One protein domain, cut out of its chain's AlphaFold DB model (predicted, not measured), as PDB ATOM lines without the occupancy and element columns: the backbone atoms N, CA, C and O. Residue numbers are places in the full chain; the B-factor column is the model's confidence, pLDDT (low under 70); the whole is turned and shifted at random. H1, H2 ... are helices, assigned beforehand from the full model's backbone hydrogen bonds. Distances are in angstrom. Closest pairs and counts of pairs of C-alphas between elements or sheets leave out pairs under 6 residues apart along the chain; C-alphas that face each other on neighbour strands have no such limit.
ATOM      1  N   ARG A  32      71.096   7.015 -17.736       54.12
ATOM      2  CA  ARG A  32      72.412   7.447 -18.242       54.12
ATOM      3  C   ARG A  32      73.520   7.134 -17.242       54.12
ATOM      4  O   ARG A  32      74.127   8.045 -16.697       54.12
ATOM      5  N   VAL A  33      73.705   5.855 -16.932       67.50
ATOM      6  CA  VAL A  33      74.903   5.412 -16.216       67.50
ATOM      7  C   VAL A  33      75.554   4.332 -17.055       67.50
ATOM      8  O   VAL A  33      75.051   3.208 -17.140       67.50
ATOM      9  N   TYR A  34      76.649   4.681 -17.712       77.00
ATOM     10  CA  TYR A  34      77.448   3.740 -18.468       77.00
ATOM     11  C   TYR A  34      77.966   2.617 -17.562       77.00
ATOM     12  O   TYR A  34      78.558   2.860 -16.507       77.00
ATOM     13  N   GLN A  35      77.758   1.372 -17.992       79.62
ATOM     14  CA  GLN A  35      78.271   0.179 -17.324       79.62
ATOM     15  C   GLN A  35      79.271  -0.527 -18.249       79.62
ATOM     16  O   GLN A  35      78.859  -1.078 -19.276       79.62
ATOM     17  N   PRO A  36      80.575  -0.517 -17.915       83.50
ATOM     18  CA  PRO A  36      81.596  -1.191 -18.709       83.50
ATOM     19  C   PRO A  36      81.328  -2.697 -18.812       83.50
ATOM     20  O   PRO A  36      81.029  -3.346 -17.808       83.50
ATOM     21  N   LYS A  37      81.459  -3.274 -20.012       82.19
ATOM     22  CA  LYS A  37      81.157  -4.698 -20.265       82.19
ATOM     23  C   LYS A  37      82.384  -5.605 -20.168       82.19
ATOM     24  O   LYS A  37      82.241  -6.815 -20.003       82.19
ATOM     25  N   THR A  38      83.591  -5.048 -20.283       86.00
ATOM     26  CA  THR A  38      84.852  -5.806 -20.258       86.00
ATOM     27  C   THR A  38      85.778  -5.318 -19.147       86.00
ATOM     28  O   THR A  38      85.684  -4.180 -18.699       86.00
ATOM     29  N   LYS A  39      86.729  -6.161 -18.720       83.88
ATOM     30  CA  LYS A  39      87.726  -5.773 -17.703       83.88
ATOM     31  C   LYS A  39      88.620  -4.615 -18.157       83.88
ATOM     32  O   LYS A  39      89.032  -3.802 -17.337       83.88
ATOM     33  N   GLU A  40      88.916  -4.542 -19.452       84.00
ATOM     34  CA  GLU A  40      89.737  -3.474 -20.033       84.00
ATOM     35  C   GLU A  40      88.974  -2.146 -20.055       84.00
ATOM     36  O   GLU A  40      89.512  -1.110 -19.665       84.00
ATOM     37  N   THR A  41      87.693  -2.185 -20.428       85.81
ATOM     38  CA  THR A  41      86.838  -0.994 -20.491       85.81
ATOM     39  C   THR A  41      86.429  -0.526 -19.097       85.81
ATOM     40  O   THR A  41      86.311   0.676 -18.867       85.81
ATOM     41  N   GLN A  42      86.331  -1.445 -18.131       84.94
ATOM     42  CA  GLN A  42      86.187  -1.130 -16.712       84.94
ATOM     43  C   GLN A  42      87.410  -0.384 -16.170       84.94
ATOM     44  O   GLN A  42      87.254   0.689 -15.595       84.94
ATOM     45  N   ALA A  43      88.625  -0.894 -16.403       86.44
ATOM     46  CA  ALA A  43      89.851  -0.230 -15.956       86.44
ATOM     47  C   ALA A  43      90.017   1.165 -16.591       86.44
ATOM     48  O   ALA A  43      90.438   2.112 -15.925       86.44
ATOM     49  N   ALA A  44      89.648   1.314 -17.868       87.44
ATOM     50  CA  ALA A  44      89.639   2.609 -18.541       87.44
ATOM     51  C   ALA A  44      88.600   3.567 -17.934       87.44
ATOM     52  O   ALA A  44      88.908   4.730 -17.681       87.44
ATOM     53  N   TYR A  45      87.387   3.091 -17.647       88.25
ATOM     54  CA  TYR A  45      86.345   3.905 -17.021       88.25
ATOM     55  C   TYR A  45      86.724   4.336 -15.596       88.25
ATOM     56  O   TYR A  45      86.586   5.507 -15.254       88.25
ATOM     57  N   GLU A  46      87.315   3.449 -14.792       88.38
ATOM     58  CA  GLU A  46      87.846   3.783 -13.461       88.38
ATOM     59  C   GLU A  46      88.962   4.841 -13.532       88.38
ATOM     60  O   GLU A  46      88.979   5.790 -12.740       88.38
ATOM     61  N   ALA A  47      89.861   4.738 -14.519       88.38
ATOM     62  CA  ALA A  47      90.881   5.755 -14.763       88.38
ATOM     63  C   ALA A  47      90.260   7.113 -15.140       88.38
ATOM     64  O   ALA A  47      90.717   8.151 -14.660       88.38
ATOM     65  N   MET A  48      89.191   7.116 -15.946       88.06
ATOM     66  CA  MET A  48      88.452   8.331 -16.301       88.06
ATOM     67  C   MET A  48      87.790   8.972 -15.074       88.06
ATOM     68  O   MET A  48      87.944  10.176 -14.862       88.06
ATOM     69  N   LEU A  49      87.114   8.181 -14.235       88.31
ATOM     70  CA  LEU A  49      86.482   8.662 -13.001       88.31
ATOM     71  C   LEU A  49      87.504   9.309 -12.058       88.31
ATOM     72  O   LEU A  49      87.233  10.372 -11.503       88.31
ATOM     73  N   SER A  50      88.698   8.722 -11.930       87.81
ATOM     74  CA  SER A  50      89.791   9.279 -11.120       87.81
ATOM     75  C   SER A  50      90.253  10.651 -11.630       87.81
ATOM     76  O   SER A  50      90.401  11.594 -10.850       87.81
ATOM     77  N   VAL A  51      90.411  10.803 -12.950       87.06
ATOM     78  CA  VAL A  51      90.784  12.083 -13.579       87.06
ATOM     79  C   VAL A  51      89.706  13.151 -13.360       87.06
ATOM     80  O   VAL A  51      90.021  14.294 -13.022       87.06
ATOM     81  N   ILE A  52      88.429  12.786 -13.496       85.81
ATOM     82  CA  ILE A  52      87.294  13.694 -13.267       85.81
ATOM     83  C   ILE A  52      87.210  14.097 -11.794       85.81
ATOM     84  O   ILE A  52      87.005  15.271 -11.485       85.81
ATOM     85  N   GLN A  53      87.420  13.155 -10.874       86.00
ATOM     86  CA  GLN A  53      87.411  13.418  -9.438       86.00
ATOM     87  C   GLN A  53      88.517  14.401  -9.031       86.00
ATOM     88  O   GLN A  53      88.288  15.270  -8.191       86.00
ATOM     89  N   GLN A  54      89.694  14.334  -9.661       85.00
ATOM     90  CA  GLN A  54      90.760  15.315  -9.436       85.00
ATOM     91  C   GLN A  54      90.368  16.738  -9.877       85.00
ATOM     92  O   GLN A  54      90.863  17.701  -9.296       85.00
ATOM     93  N   GLN A  55      89.474  16.885 -10.864       83.00
ATOM     94  CA  GLN A  55      89.016  18.189 -11.368       83.00
ATOM     95  C   GLN A  55      87.781  18.739 -10.651       83.00
ATOM     96  O   GLN A  55      87.701  19.942 -10.397       83.00
ATOM     97  N   LEU A  56      86.806  17.880 -10.342       81.50
ATOM     98  CA  LEU A  56      85.553  18.265  -9.683       81.50
ATOM     99  C   LEU A  56      85.655  18.250  -8.147       81.50
ATOM    100  O   LEU A  56      84.791  18.803  -7.460       81.50
ATOM    101  N   GLY A  57      86.719  17.654  -7.601       80.94
ATOM    102  CA  GLY A  57      86.961  17.536  -6.167       80.94
ATOM    103  C   GLY A  57      86.077  16.477  -5.504       80.94
ATOM    104  O   GLY A  57      85.747  15.447  -6.088       80.94
ATOM    105  N   CYS A  58      85.690  16.727  -4.250       79.88
ATOM    106  CA  CYS A  58      84.914  15.797  -3.421       79.88
ATOM    107  C   CYS A  58      83.416  15.780  -3.785       79.88
ATOM    108  O   CYS A  58      82.573  16.073  -2.936       79.88
ATOM    109  N   GLN A  59      83.079  15.467  -5.038       85.19
ATOM    110  CA  GLN A  59      81.690  15.268  -5.463       85.19
ATOM    111  C   GLN A  59      81.204  13.839  -5.159       85.19
ATOM    112  O   GLN A  59      82.018  12.911  -5.111       85.19
ATOM    113  N   PRO A  60      79.890  13.623  -4.968       80.50
ATOM    114  CA  PRO A  60      79.324  12.285  -4.830       80.50
ATOM    115  C   PRO A  60      79.435  11.472  -6.134       80.50
ATOM    116  O   PRO A  60      79.481  12.032  -7.231       80.50
ATOM    117  N   SER A  61      79.441  10.137  -6.020       79.25
ATOM    118  CA  SER A  61      79.701   9.224  -7.147       79.25
ATOM    119  C   SER A  61      78.753   9.418  -8.329       79.25
ATOM    120  O   SER A  61      79.190   9.310  -9.466       79.25
ATOM    121  N   ASN A  62      77.478   9.726  -8.084       80.06
ATOM    122  CA  ASN A  62      76.496   9.937  -9.147       80.06
ATOM    123  C   ASN A  62      76.829  11.162 -10.015       80.06
ATOM    124  O   ASN A  62      76.666  11.101 -11.228       80.06
ATOM    125  N   ILE A  63      77.346  12.244  -9.421       84.69
ATOM    126  CA  ILE A  63      77.779  13.436 -10.166       84.69
ATOM    127  C   ILE A  63      79.020  13.112 -11.003       84.69
ATOM    128  O   ILE A  63      79.097  13.503 -12.164       84.69
ATOM    129  N   ILE A  64      79.973  12.367 -10.435       85.12
ATOM    130  CA  ILE A  64      81.203  11.974 -11.141       85.12
ATOM    131  C   ILE A  64      80.871  11.044 -12.317       85.12
ATOM    132  O   ILE A  64      81.377  11.258 -13.415       85.12
ATOM    133  N   SER A  65      79.999  10.053 -12.113       84.62
ATOM    134  CA  SER A  65      79.542   9.150 -13.176       84.62
ATOM    135  C   SER A  65      78.747   9.886 -14.255       84.62
ATOM    136  O   SER A  65      79.014   9.686 -15.433       84.62
ATOM    137  N   GLY A  66      77.844  10.798 -13.880       84.56
ATOM    138  CA  GLY A  66      77.110  11.618 -14.849       84.56
ATOM    139  C   GLY A  66      78.038  12.495 -15.698       84.56
ATOM    140  O   GLY A  66      77.904  12.536 -16.919       84.56
ATOM    141  N   ALA A  67      79.042  13.122 -15.077       85.88
ATOM    142  CA  ALA A  67      80.061  13.879 -15.801       85.88
ATOM    143  C   ALA A  67      80.908  12.982 -16.719       85.88
ATOM    144  O   ALA A  67      81.238  13.386 -17.831       85.88
ATOM    145  N   ALA A  68      81.249  11.763 -16.287       87.12
ATOM    146  CA  ALA A  68      81.975  10.805 -17.119       87.12
ATOM    147  C   ALA A  68      81.179  10.425 -18.371       87.12
ATOM    148  O   ALA A  68      81.740  10.399 -19.465       87.12
ATOM    149  N   ASP A  69      79.874  10.218 -18.232       85.06
ATOM    150  CA  ASP A  69      79.000   9.876 -19.350       85.06
ATOM    151  C   ASP A  69      78.833  11.031 -20.337       85.06
ATOM    152  O   ASP A  69      78.860  10.802 -21.547       85.06
ATOM    153  N   GLU A  70      78.744  12.272 -19.854       84.19
ATOM    154  CA  GLU A  70      78.750  13.457 -20.718       84.19
ATOM    155  C   GLU A  70      80.082  13.612 -21.468       84.19
ATOM    156  O   GLU A  70      80.091  13.912 -22.665       84.19
ATOM    157  N   ILE A  71      81.218  13.345 -20.812       85.88
ATOM    158  CA  ILE A  71      82.535  13.339 -21.468       85.88
ATOM    159  C   ILE A  71      82.599  12.248 -22.530       85.88
ATOM    160  O   ILE A  71      83.070  12.509 -23.637       85.88
ATOM    161  N   LEU A  72      82.130  11.038 -22.227       85.31
ATOM    162  CA  LEU A  72      82.112   9.934 -23.183       85.31
ATOM    163  C   LEU A  72      81.235  10.263 -24.390       85.31
ATOM    164  O   LEU A  72      81.694  10.080 -25.518       85.31
ATOM    165  N   ALA A  73      80.053  10.843 -24.180       82.94
ATOM    166  CA  ALA A  73      79.185  11.304 -25.260       82.94
ATOM    167  C   ALA A  73      79.893  12.336 -26.158       82.94
ATOM    168  O   ALA A  73      79.897  12.202 -27.384       82.94
ATOM    169  N   VAL A  74      80.576  13.329 -25.575       84.06
ATOM    170  CA  VAL A  74      81.335  14.341 -26.339       84.06
ATOM    171  C   VAL A  74      82.536  13.728 -27.067       84.06
ATOM    172  O   VAL A  74      82.816  14.073 -28.218       84.06
ATOM    173  N   LEU A  75      83.261  12.808 -26.427       83.00
ATOM    174  CA  LEU A  75      84.432  12.157 -27.014       83.00
ATOM    175  C   LEU A  75      84.060  11.223 -28.170       83.00
ATOM    176  O   LEU A  75      84.838  11.126 -29.127       83.00
ATOM    177  N   LYS A  76      82.899  10.566 -28.096       82.31
ATOM    178  CA  LYS A  76      82.399   9.623 -29.105       82.31
ATOM    179  C   LYS A  76      81.607  10.272 -30.240       82.31
ATOM    180  O   LYS A  76      81.472   9.640 -31.281       82.31
ATOM    181  N   ASN A  77      81.161  11.517 -30.091       78.69
ATOM    182  CA  ASN A  77      80.550  12.289 -31.176       78.69
ATOM    183  C   ASN A  77      81.618  12.841 -32.155       78.69
ATOM    184  O   ASN A  77      82.777  13.042 -31.782       78.69
ATOM    185  N   ASP A  78      81.247  13.134 -33.403       68.38
ATOM    186  CA  ASP A  78      82.138  13.616 -34.477       68.38
ATOM    187  C   ASP A  78      82.338  15.148 -34.476       68.38
ATOM    188  O   ASP A  78      82.722  15.760 -35.475       68.38
ATOM    189  N   THR A  79      82.100  15.816 -33.345       69.00
ATOM    190  CA  THR A  79      82.218  17.275 -33.256       69.00
ATOM    191  C   THR A  79      83.681  17.742 -33.250       69.00
ATOM    192  O   THR A  79      84.546  17.201 -32.565       69.00
ATOM    193  N   LEU A  80      83.973  18.814 -33.997       62.53
ATOM    194  CA  LEU A  80      85.313  19.418 -34.114       62.53
ATOM    195  C   LEU A  80      85.757  20.216 -32.868       62.53
ATOM    196  O   LEU A  80      86.913  20.619 -32.783       62.53
ATOM    197  N   SER A  81      84.859  20.473 -31.905       72.75
ATOM    198  CA  SER A  81      85.093  21.356 -30.743       72.75
ATOM    199  C   SER A  81      84.992  20.652 -29.380       72.75
ATOM    200  O   SER A  81      84.643  21.286 -28.386       72.75
ATOM    201  N   LYS A  82      85.367  19.364 -29.308       78.19
ATOM    202  CA  LYS A  82      85.275  18.509 -28.101       78.19
ATOM    203  C   LYS A  82      85.800  19.169 -26.829       78.19
ATOM    204  O   LYS A  82      85.156  19.106 -25.789       78.19
ATOM    205  N   LYS A  83      86.937  19.867 -26.922       78.62
ATOM    206  CA  LYS A  83      87.537  20.562 -25.777       78.62
ATOM    207  C   LYS A  83      86.620  21.648 -25.205       78.62
ATOM    208  O   LYS A  83      86.403  21.691 -24.002       78.62
ATOM    209  N   LYS A  84      86.050  22.487 -26.074       78.81
ATOM    210  CA  LYS A  84      85.165  23.587 -25.674       78.81
ATOM    211  C   LYS A  84      83.846  23.072 -25.102       78.81
ATOM    212  O   LYS A  84      83.275  23.721 -24.238       78.81
ATOM    213  N   ASP A  85      83.362  21.934 -25.595       78.56
ATOM    214  CA  ASP A  85      82.146  21.309 -25.080       78.56
ATOM    215  C   ASP A  85      82.375  20.674 -23.703       78.56
ATOM    216  O   ASP A  85      81.546  20.867 -22.824       78.56
ATOM    217  N   MET A  86      83.529  20.041 -23.471       78.12
ATOM    218  CA  MET A  86      83.922  19.542 -22.145       78.12
ATOM    219  C   MET A  86      84.134  20.677 -21.131       78.12
ATOM    220  O   MET A  86      83.710  20.573 -19.984       78.12
ATOM    221  N   GLU A  87      84.724  21.797 -21.557       81.25
ATOM    222  CA  GLU A  87      84.908  23.005 -20.731       81.25
ATOM    223  C   GLU A  87      83.586  23.720 -20.366       81.25
ATOM    224  O   GLU A  87      83.607  24.654 -19.568       81.25
ATOM    225  N   LYS A  88      82.425  23.331 -20.928       77.19
ATOM    226  CA  LYS A  88      81.122  23.908 -20.529       77.19
ATOM    227  C   LYS A  88      80.637  23.395 -19.177       77.19
ATOM    228  O   LYS A  88      79.926  24.122 -18.487       77.19
ATOM    229  N   PHE A  89      80.977  22.157 -18.828       74.19
ATOM    230  CA  PHE A  89      80.519  21.493 -17.604       74.19
ATOM    231  C   PHE A  89      81.678  21.058 -16.691       74.19
ATOM    232  O   PHE A  89      81.460  20.764 -15.518       74.19
ATOM    233  N   LEU A  90      82.918  21.095 -17.185       74.69
ATOM    234  CA  LEU A  90      84.134  21.028 -16.377       74.69
ATOM    235  C   LEU A  90      84.767  22.416 -16.233       74.69
ATOM    236  O   LEU A  90      84.649  23.267 -17.112       74.69
ATOM    237  N   ASN A  91      85.509  22.627 -15.142       75.50
ATOM    238  CA  ASN A  91      86.411  23.776 -15.025       75.50
ATOM    239  C   ASN A  91      87.424  23.787 -16.193       75.50
ATOM    240  O   ASN A  91      87.705  22.723 -16.747       75.50
ATOM    241  N   PRO A  92      88.011  24.946 -16.562       78.62
ATOM    242  CA  PRO A  92      88.974  25.037 -17.659       78.62
ATOM    243  C   PRO A  92      90.074  23.976 -17.565       78.62
ATOM    244  O   PRO A  92      90.815  23.915 -16.582       78.62
ATOM    245  N   ILE A  93      90.174  23.143 -18.602       79.69
ATOM    246  CA  ILE A  93      90.993  21.932 -18.574       79.69
ATOM    247  C   ILE A  93      92.359  22.199 -19.235       79.69
ATOM    248  O   ILE A  93      92.414  22.651 -20.390       79.69
ATOM    249  N   PRO A  94      93.487  21.890 -18.563       83.75
ATOM    250  CA  PRO A  94      94.805  21.894 -19.194       83.75
ATOM    251  C   PRO A  94      94.864  20.930 -20.387       83.75
ATOM    252  O   PRO A  94      94.266  19.858 -20.352       83.75
ATOM    253  N   ASN A  95      95.624  21.272 -21.434       81.00
ATOM    254  CA  ASN A  95      95.725  20.429 -22.637       81.00
ATOM    255  C   ASN A  95      96.182  18.994 -22.320       81.00
ATOM    256  O   ASN A  95      95.641  18.050 -22.876       81.00
ATOM    257  N   GLU A  96      97.099  18.835 -21.364       84.69
ATOM    258  CA  GLU A  96      97.592  17.527 -20.917       84.69
ATOM    259  C   GLU A  96      96.473  16.630 -20.369       84.69
ATOM    260  O   GLU A  96      96.400  15.445 -20.688       84.69
ATOM    261  N   LEU A  97      95.550  17.205 -19.598       83.00
ATOM    262  CA  LEU A  97      94.425  16.466 -19.032       83.00
ATOM    263  C   LEU A  97      93.372  16.132 -20.096       83.00
ATOM    264  O   LEU A  97      92.770  15.062 -20.071       83.00
ATOM    265  N   PHE A  98      93.170  17.035 -21.057       84.44
ATOM    266  CA  PHE A  98      92.315  16.771 -22.210       84.44
ATOM    267  C   PHE A  98      92.858  15.601 -23.047       84.44
ATOM    268  O   PHE A  98      92.103  14.689 -23.380       84.44
ATOM    269  N   ASP A  99      94.164  15.572 -23.316       85.00
ATOM    270  CA  ASP A  99      94.809  14.481 -24.054       85.00
ATOM    271  C   ASP A  99      94.704  13.146 -23.299       85.00
ATOM    272  O   ASP A  99      94.423  12.106 -23.904       85.00
ATOM    273  N   GLN A 100      94.842  13.171 -21.967       85.38
ATOM    274  CA  GLN A 100      94.598  12.006 -21.114       85.38
ATOM    275  C   GLN A 100      93.151  11.505 -21.241       85.38
ATOM    276  O   GLN A 100      92.950  10.320 -21.510       85.38
ATOM    277  N   LEU A 101      92.145  12.380 -21.148       85.19
ATOM    278  CA  LEU A 101      90.733  12.002 -21.303       85.19
ATOM    279  C   LEU A 101      90.431  11.429 -22.696       85.19
ATOM    280  O   LEU A 101      89.734  10.421 -22.806       85.19
ATOM    281  N   VAL A 102      91.006  12.002 -23.757       86.00
ATOM    282  CA  VAL A 102      90.885  11.476 -25.128       86.00
ATOM    283  C   VAL A 102      91.529  10.092 -25.246       86.00
ATOM    284  O   VAL A 102      90.961   9.208 -25.891       86.00
ATOM    285  N   SER A 103      92.695   9.879 -24.626       86.44
ATOM    286  CA  SER A 103      93.382   8.583 -24.640       86.44
ATOM    287  C   SER A 103      92.550   7.492 -23.963       86.44
ATOM    288  O   SER A 103      92.369   6.416 -24.533       86.44
ATOM    289  N   ILE A 104      91.949   7.808 -22.813       86.31
ATOM    290  CA  ILE A 104      91.099   6.886 -22.058       86.31
ATOM    291  C   ILE A 104      89.789   6.629 -22.817       86.31
ATOM    292  O   ILE A 104      89.366   5.484 -22.960       86.31
ATOM    293  N   GLY A 105      89.190   7.664 -23.414       84.00
ATOM    294  CA  GLY A 105      87.988   7.535 -24.242       84.00
ATOM    295  C   GLY A 105      88.179   6.692 -25.510       84.00
ATOM    296  O   GLY A 105      87.206   6.153 -26.037       84.00
ATOM    297  N   ARG A 106      89.411   6.524 -26.016       85.00
ATOM    298  CA  ARG A 106      89.709   5.569 -27.104       85.00
ATOM    299  C   ARG A 106      89.707   4.116 -26.632       85.00
ATOM    300  O   ARG A 106      89.338   3.252 -27.420       85.00
ATOM    301  N   LEU A 107      90.092   3.862 -25.381       85.69
ATOM    302  CA  LEU A 107      90.107   2.521 -24.782       85.69
ATOM    303  C   LEU A 107      88.696   2.007 -24.470       85.69
ATOM    304  O   LEU A 107      88.471   0.802 -24.431       85.69
ATOM    305  N   ILE A 108      87.737   2.914 -24.285       84.50
ATOM    306  CA  ILE A 108      86.331   2.577 -24.053       84.50
ATOM    307  C   ILE A 108      85.653   2.362 -25.410       84.50
ATOM    308  O   ILE A 108      85.264   3.320 -26.072       84.50
ATOM    309  N   THR A 109      85.554   1.123 -25.881       81.62
ATOM    310  CA  THR A 109      85.025   0.783 -27.222       81.62
ATOM    311  C   THR A 109      83.567   0.320 -27.211       81.62
ATOM    312  O   THR A 109      82.918   0.303 -28.251       81.62
ATOM    313  N   ASP A 110      83.052  -0.013 -26.035       83.19
ATOM    314  CA  ASP A 110      81.741  -0.593 -25.742       83.19
ATOM    315  C   ASP A 110      80.677   0.443 -25.333       83.19
ATOM    316  O   ASP A 110      79.539   0.073 -25.032       83.19
ATOM    317  N   TYR A 111      81.016   1.736 -25.384       80.00
ATOM    318  CA  TYR A 111      80.076   2.840 -25.189       80.00
ATOM    319  C   TYR A 111      79.180   3.023 -26.421       80.00
ATOM    320  O   TYR A 111      79.662   3.334 -27.511       80.00
ATOM    321  N   GLN A 112      77.871   2.858 -26.233       69.75
ATOM    322  CA  GLN A 112      76.840   3.164 -27.223       69.75
ATOM    323  C   GLN A 112      76.003   4.327 -26.697       69.75
ATOM    324  O   GLN A 112      75.493   4.257 -25.580       69.75
TER     325      GLN A 112
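This is residues 32 to 112 of the 373 residues of a protein of Lactuca sativa (UniProt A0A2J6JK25). Two helices, H1 and H4, lie side by side and run opposite ways, and a third, H2, crosses them on one side at about a right angle. The short H3 packs beside residues 71 to 75 of H2, and the two ends, residues 32 to 38 and 108 to 112, fold back from the pair of H1 and H4 toward the side of H2. The printed part has 81 residues, with four named helices in the order H1, H2, H3, H4 and no named strand; the class is all helix. The whole is compact, with a radius of gyration of the C-alphas of 11.7 A, and rounded, with spans of 31 by 31 by 23 A.

Go along from residue 32 and you reach H1, residues 39 to 56, the longest helix by residues. A tight link leads to H2, residues 61 to 76, the hub, which touches the three other helices. Look at Leu 49 and Ala 68: their C-alphas, 6.5 A apart, are the closest of H1 and H2, which touch through residues 48 to 56 and 64 to 68 alone. These two helices are about perpendicular, but only just, at 70.3 degrees. Next comes H3, residues 82 to 86, which touches residues 71 to 75 of H2; the closest C-alphas are those of Val 74 and Lys 82, 6.0 A apart. H3 is apart from H1. The last helix, H4, residues 95 to 107, touches H1 at a shallow tilt of 24 degrees, opposite ways; the closest C-alphas, of Ala 44 and Ile 104, are 5.7 A apart. H4 touches H2 with residues 102 to 105 alone, about perpendicular at 83 degrees, and the closest C-alphas are those of Leu 72 and Gly 105, 6.4 A apart. H3 and H4 are close but not clearly touching, with the C-alphas of Lys 83 and Phe 98 closest at 7.1 A. Of the three touching pairs among H1, H2 and H4, one is at a shallow tilt, and the helix packing is mostly crossed, but only just. In H1, H2 and H3 every O i to N i+4 pair is within hydrogen-bond range; in H4, 8 of 9 are.

Find C-alpha 39 at (87.726, -5.773, -17.703); from there H1 runs 25.4 A to C-alpha 56. H2 begins at C-alpha 61 at (79.701, 9.224, -7.147) and runs 22.1 A to C-alpha 76. H3 has five residues. H4 runs 18.9 A from C-alpha 95 to C-alpha 107 at (90.107, 2.521, -24.782).

The C-alphas of Cys 58 and Asp 78 are the two farthest apart, at 31.3 A. The printed part has no cut and no long link. Its mean pLDDT is 81.7; look for values under 70 at residues 32 to 33, 78 to 80 and 112.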